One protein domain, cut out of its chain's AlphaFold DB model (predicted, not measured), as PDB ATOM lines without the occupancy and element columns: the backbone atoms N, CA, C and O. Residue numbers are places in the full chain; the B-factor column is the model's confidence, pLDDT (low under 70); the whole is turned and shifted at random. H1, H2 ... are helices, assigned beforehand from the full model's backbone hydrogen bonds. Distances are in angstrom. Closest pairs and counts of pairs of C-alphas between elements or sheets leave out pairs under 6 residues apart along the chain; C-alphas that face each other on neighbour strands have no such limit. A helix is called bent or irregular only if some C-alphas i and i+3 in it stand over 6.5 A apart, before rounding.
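AT A GLANCE: This is residues 2 to 46 of the 64 residues of an uncharacterized protein of Achlya hypogyna (UniProt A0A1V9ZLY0). A long helix, H2, bent along its length, meets a shorter helix, H1, near its beginning, and the two make an open L with the far arm of H2 sticking out. The printed part has 45 residues with two named helices, H1 then H2, and no named strand; the class is all helix. The whole is extended, with a radius of gyration of the C-alphas of 15.5 A and spans of 43 by 23 by 11 A.

IN THESE COORDINATES: H2, residues 17 to 42, was assigned as one helix by its hydrogen bonds but is bent: C-alphas 30 and 33 are 6.8 A apart. Arm H2a, residues 17 to 30, is 20.0 A long and begins at C-alpha 17 (39.048, 32.434, 30.915). Arm H2b, residues 33 to 42, ends at C-alpha 42 (54.789, 0.549, 26.013). H1, residues 2 to 15, is 20.5 A long and begins at C-alpha 2 (42.068, 21.519, 48.634).

HOW THE PARTS SIT: H2a and H2b stand at a steep tilt of 46 degrees. H1 and H2a are close but not clearly touching; their closest C-alphas, of Met 13 and Val 20, are 6.1 A apart. They run opposite ways at a steep tilt of 64 degrees. H1 and H2b are apart. Every O i to N i+4 pair is within hydrogen-bond range in H1 and H2a, and 4 of 6 in H2b.

THE WHOLE: The two C-alphas farthest apart, of Arg 15 and Gly 44, are 43.8 A apart. The printed part has no cut, and the link from H1 to H2 is tight. Residue 2 alone has a pLDDT under 70.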
ATOM      1  N   LEU A   2      42.780  21.764  49.911       60.31
ATOM      2  CA  LEU A   2      42.068  21.519  48.634       60.31
ATOM      3  C   LEU A   2      40.929  22.516  48.316       60.31
ATOM      4  O   LEU A   2      40.790  22.955  47.178       60.31
ATOM      5  N   GLY A   3      40.155  22.947  49.320       78.81
ATOM      6  CA  GLY A   3      39.039  23.884  49.113       78.81
ATOM      7  C   GLY A   3      39.444  25.321  48.752       78.81
ATOM      8  O   GLY A   3      38.667  26.027  48.114       78.81
ATOM      9  N   ALA A   4      40.649  25.764  49.127       81.56
ATOM     10  CA  ALA A   4      41.137  27.104  48.792       81.56
ATOM     11  C   ALA A   4      41.627  27.169  47.337       81.56
ATOM     12  O   ALA A   4      41.285  28.101  46.615       81.56
ATOM     13  N   ALA A   5      42.338  26.131  46.886       84.62
ATOM     14  CA  ALA A   5      42.798  26.011  45.505       84.62
ATOM     15  C   ALA A   5      41.628  25.929  44.510       84.62
ATOM     16  O   ALA A   5      41.633  26.621  43.497       84.62
ATOM     17  N   GLY A   6      40.580  25.157  44.829       88.06
ATOM     18  CA  GLY A   6      39.386  25.074  43.981       88.06
ATOM     19  C   GLY A   6      38.641  26.408  43.850       88.06
ATOM     20  O   GLY A   6      38.231  26.783  42.752       88.06
ATOM     21  N   LYS A   7      38.515  27.168  44.950       89.44
ATOM     22  CA  LYS A   7      37.915  28.514  44.926       89.44
ATOM     23  C   LYS A   7      38.755  29.502  44.116       89.44
ATOM     24  O   LYS A   7      38.195  30.270  43.343       89.44
ATOM     25  N   PHE A   8      40.079  29.449  44.262       86.31
ATOM     26  CA  PHE A   8      41.013  30.276  43.499       86.31
ATOM     27  C   PHE A   8      40.939  29.984  41.996       86.31
ATOM     28  O   PHE A   8      40.793  30.903  41.196       86.31
ATOM     29  N   PHE A   9      40.965  28.706  41.611       88.94
ATOM     30  CA  PHE A   9      40.881  28.309  40.208       88.94
ATOM     31  C   PHE A   9      39.551  28.726  39.577       88.94
ATOM     32  O   PHE A   9      39.540  29.315  38.500       88.94
ATOM     33  N   ARG A  10      38.430  28.497  40.275       91.12
ATOM     34  CA  ARG A  10      37.112  28.941  39.807       91.12
ATOM     35  C   ARG A  10      37.046  30.459  39.633       91.12
ATOM     36  O   ARG A  10      36.589  30.921  38.599       91.12
ATOM     37  N   TYR A  11      37.564  31.220  40.599       93.69
ATOM     38  CA  TYR A  11      37.621  32.680  40.512       93.69
ATOM     39  C   TYR A  11      38.379  33.164  39.265       93.69
ATOM     40  O   TYR A  11      37.904  34.058  38.568       93.69
ATOM     41  N   TYR A  12      39.534  32.565  38.962       92.44
ATOM     42  CA  TYR A  12      40.330  32.936  37.788       92.44
ATOM     43  C   TYR A  12      39.703  32.490  36.468       92.44
ATOM     44  O   TYR A  12      39.757  33.246  35.503       92.44
ATOM     45  N   MET A  13      39.073  31.314  36.419       94.44
ATOM     46  CA  MET A  13      38.337  30.878  35.226       94.44
ATOM     47  C   MET A  13      37.195  31.830  34.870       94.44
ATOM     48  O   MET A  13      37.012  32.128  33.695       94.44
ATOM     49  N   ASP A  14      36.457  32.324  35.867       96.19
ATOM     50  CA  ASP A  14      35.318  33.219  35.634       96.19
ATOM     51  C   ASP A  14      35.769  34.623  35.174       96.19
ATOM     52  O   ASP A  14      35.046  35.303  34.447       96.19
ATOM     53  N   ARG A  15      36.957  35.077  35.599       96.75
ATOM     54  CA  ARG A  15      37.481  36.433  35.334       96.75
ATOM     55  C   ARG A  15      38.348  36.517  34.079       96.75
ATOM     56  O   ARG A  15      38.240  37.478  33.328       96.75
ATOM     57  N   GLU A  16      39.219  35.534  33.880       96.81
ATOM     58  CA  GLU A  16      40.293  35.532  32.879       96.81
ATOM     59  C   GLU A  16      40.309  34.183  32.120       96.81
ATOM     60  O   GLU A  16      41.319  33.467  32.120       96.81
ATOM     61  N   PRO A  17      39.195  33.781  31.475       94.06
ATOM     62  CA  PRO A  17      39.048  32.434  30.915       94.06
ATOM     63  C   PRO A  17      40.085  32.125  29.832       94.06
ATOM     64  O   PRO A  17      40.593  31.006  29.754       94.06
ATOM     65  N   VAL A  18      40.438  33.126  29.018       97.38
ATOM     66  CA  VAL A  18      41.430  32.974  27.946       97.38
ATOM     67  C   VAL A  18      42.811  32.694  28.529       97.38
ATOM     68  O   VAL A  18      43.471  31.768  28.075       97.38
ATOM     69  N   VAL A  19      43.224  33.419  29.572       95.69
ATOM     70  CA  VAL A  19      44.527  33.214  30.222       95.69
ATOM     71  C   VAL A  19      44.618  31.809  30.806       95.69
ATOM     72  O   VAL A  19      45.600  31.103  30.566       95.69
ATOM     73  N   VAL A  20      43.582  31.365  31.526       95.50
ATOM     74  CA  VAL A  20      43.554  30.015  32.105       95.50
ATOM     75  C   VAL A  20      43.615  28.949  31.011       95.50
ATOM     76  O   VAL A  20      44.401  28.008  31.123       95.50
ATOM     77  N   ALA A  21      42.848  29.110  29.930       96.06
ATOM     78  CA  ALA A  21      42.879  28.190  28.799       96.06
ATOM     79  C   ALA A  21      44.254  28.167  28.110       96.06
ATOM     80  O   ALA A  21      44.766  27.091  27.815       96.06
ATOM     81  N   SER A  22      44.891  29.323  27.903       97.38
ATOM     82  CA  SER A  22      46.237  29.410  27.326       97.38
ATOM     83  C   SER A  22      47.275  28.694  28.188       97.38
ATOM     84  O   SER A  22      48.080  27.929  27.658       97.38
ATOM     85  N   PHE A  23      47.232  28.876  29.511       96.19
ATOM     86  CA  PHE A  23      48.114  28.152  30.428       96.19
ATOM     87  C   PHE A  23      47.842  26.650  30.420       96.19
ATOM     88  O   PHE A  23      48.788  25.866  30.386       96.19
ATOM     89  N   ALA A  24      46.572  26.240  30.409       96.00
ATOM     90  CA  ALA A  24      46.204  24.832  30.329       96.00
ATOM     91  C   ALA A  24      46.723  24.193  29.031       96.00
ATOM     92  O   ALA A  24      47.358  23.144  29.078       96.00
ATOM     93  N   LEU A  25      46.525  24.847  27.883       97.81
ATOM     94  CA  LEU A  25      47.014  24.374  26.585       97.81
ATOM     95  C   LEU A  25      48.544  24.325  26.528       97.81
ATOM     96  O   LEU A  25      49.102  23.345  26.038       97.81
ATOM     97  N   GLY A  26      49.227  25.337  27.069       97.81
ATOM     98  CA  GLY A  26      50.684  25.350  27.173       97.81
ATOM     99  C   GLY A  26      51.214  24.215  28.051       97.81
ATOM    100  O   GLY A  26      52.108  23.478  27.639       97.81
ATOM    101  N   ALA A  27      50.622  24.018  29.231       97.38
ATOM    102  CA  ALA A  27      50.982  22.932  30.138       97.38
ATOM    103  C   ALA A  27      50.744  21.556  29.500       97.38
ATOM    104  O   ALA A  27      51.616  20.690  29.571       97.38
ATOM    105  N   LEU A  28      49.607  21.373  28.818       97.56
ATOM    106  CA  LEU A  28      49.328  20.162  28.049       97.56
ATOM    107  C   LEU A  28      50.415  19.944  26.994       97.56
ATOM    108  O   LEU A  28      51.080  18.914  27.034       97.56
ATOM    109  N   GLY A  29      50.674  20.930  26.132       96.44
ATOM    110  CA  GLY A  29      51.689  20.854  25.079       96.44
ATOM    111  C   GLY A  29      53.074  20.448  25.590       96.44
ATOM    112  O   GLY A  29      53.702  19.555  25.026       96.44
ATOM    113  N   LEU A  30      53.522  21.048  26.696       96.88
ATOM    114  CA  LEU A  30      54.818  20.738  27.305       96.88
ATOM    115  C   LEU A  30      54.851  19.356  27.973       96.88
ATOM    116  O   LEU A  30      55.888  18.697  27.980       96.88
ATOM    117  N   SER A  31      53.726  18.896  28.524       97.31
ATOM    118  CA  SER A  31      53.633  17.594  29.199       97.31
ATOM    119  C   SER A  31      53.457  16.404  28.246       97.31
ATOM    120  O   SER A  31      53.769  15.268  28.613       97.31
ATOM    121  N   LEU A  32      52.979  16.637  27.017       95.62
ATOM    122  CA  LEU A  32      52.685  15.574  26.052       95.62
ATOM    123  C   LEU A  32      53.918  14.723  25.699       95.62
ATOM    124  O   LEU A  32      53.809  13.502  25.796       95.62
ATOM    125  N   PRO A  33      55.105  15.271  25.365       92.69
ATOM    126  CA  PRO A  33      56.281  14.443  25.076       92.69
ATOM    127  C   PRO A  33      56.706  13.560  26.256       92.69
ATOM    128  O   PRO A  33      57.151  12.432  26.054       92.69
ATOM    129  N   LEU A  34      56.521  14.041  27.490       94.06
ATOM    130  CA  LEU A  34      56.881  13.310  28.708       94.06
ATOM    131  C   LEU A  34      55.927  12.147  29.017       94.06
ATOM    132  O   LEU A  34      56.309  11.223  29.727       94.06
ATOM    133  N   THR A  35      54.700  12.184  28.498       95.44
ATOM    134  CA  THR A  35      53.647  11.204  28.809       95.44
ATOM    135  C   THR A  35      53.307  10.317  27.615       95.44
ATOM    136  O   THR A  35      53.287   9.092  27.729       95.44
ATOM    137  N   VAL A  36      53.094  10.911  26.442       94.25
ATOM    138  CA  VAL A  36      52.664  10.209  25.227       94.25
ATOM    139  C   VAL A  36      53.775   9.349  24.647       94.25
ATOM    140  O   VAL A  36      53.511   8.218  24.254       94.25
ATOM    141  N   VAL A  37      55.017   9.836  24.599       93.50
ATOM    142  CA  VAL A  37      56.135   9.054  24.042       93.50
ATOM    143  C   VAL A  37      56.341   7.736  24.805       93.50
ATOM    144  O   VAL A  37      56.284   6.685  24.164       93.50
ATOM    145  N   PRO A  38      56.516   7.719  26.145       93.38
ATOM    146  CA  PRO A  38      56.669   6.456  26.866       93.38
ATOM    147  C   PRO A  38      55.420   5.568  26.785       93.38
ATOM    148  O   PRO A  38      55.564   4.353  26.653       93.38
ATOM    149  N   LEU A  39      54.212   6.145  26.784       95.12
ATOM    150  CA  LEU A  39      52.973   5.382  26.600       95.12
ATOM    151  C   LEU A  39      52.922   4.689  25.230       95.12
ATOM    152  O   LEU A  39      52.519   3.538  25.120       95.12
ATOM    153  N   ARG A  40      53.355   5.359  24.162       93.88
ATOM    154  CA  ARG A  40      53.386   4.753  22.826       93.88
ATOM    155  C   ARG A  40      54.424   3.646  22.721       93.88
ATOM    156  O   ARG A  40      54.146   2.616  22.110       93.88
ATOM    157  N   ARG A  41      55.585   3.821  23.359       90.38
ATOM    158  CA  ARG A  41      56.614   2.776  23.450       90.38
ATOM    159  C   ARG A  41      56.088   1.535  24.172       90.38
ATOM    160  O   ARG A  41      56.311   0.431  23.687       90.38
ATOM    161  N   SER A  42      55.351   1.694  25.277       93.00
ATOM    162  CA  SER A  42      54.789   0.549  26.013       93.00
ATOM    163  C   SER A  42      53.695  -0.194  25.241       93.00
ATOM    164  O   SER A  42      53.504  -1.387  25.457       93.00
ATOM    165  N   LEU A  43      53.018   0.483  24.308       94.94
ATOM    166  CA  LEU A  43      52.032  -0.108  23.401       94.94
ATOM    167  C   LEU A  43      52.646  -0.710  22.121       94.94
ATOM    168  O   LEU A  43      51.911  -1.239  21.293       94.94
ATOM    169  N   GLY A  44      53.968  -0.632  21.934       90.75
ATOM    170  CA  GLY A  44      54.634  -1.166  20.744       90.75
ATOM    171  C   GLY A  44      54.485  -0.297  19.491       90.75
ATOM    172  O   GLY A  44      54.661  -0.796  18.382       90.75
ATOM    173  N   TYR A  45      54.201   1.000  19.650       89.19
ATOM    174  CA  TYR A  45      54.116   1.976  18.555       89.19
ATOM    175  C   TYR A  45      55.258   3.013  18.610       89.19
ATOM    176  O   TYR A  45      54.979   4.210  18.756       89.19
ATOM    177  N   PRO A  46      56.541   2.599  18.529       85.19
ATOM    178  CA  PRO A  46      57.662   3.537  18.487       85.19
ATOM    179  C   PRO A  46      57.605   4.401  17.221       85.19
ATOM    180  O   PRO A  46      56.989   4.027  16.221       85.19
TER     181      PRO A  46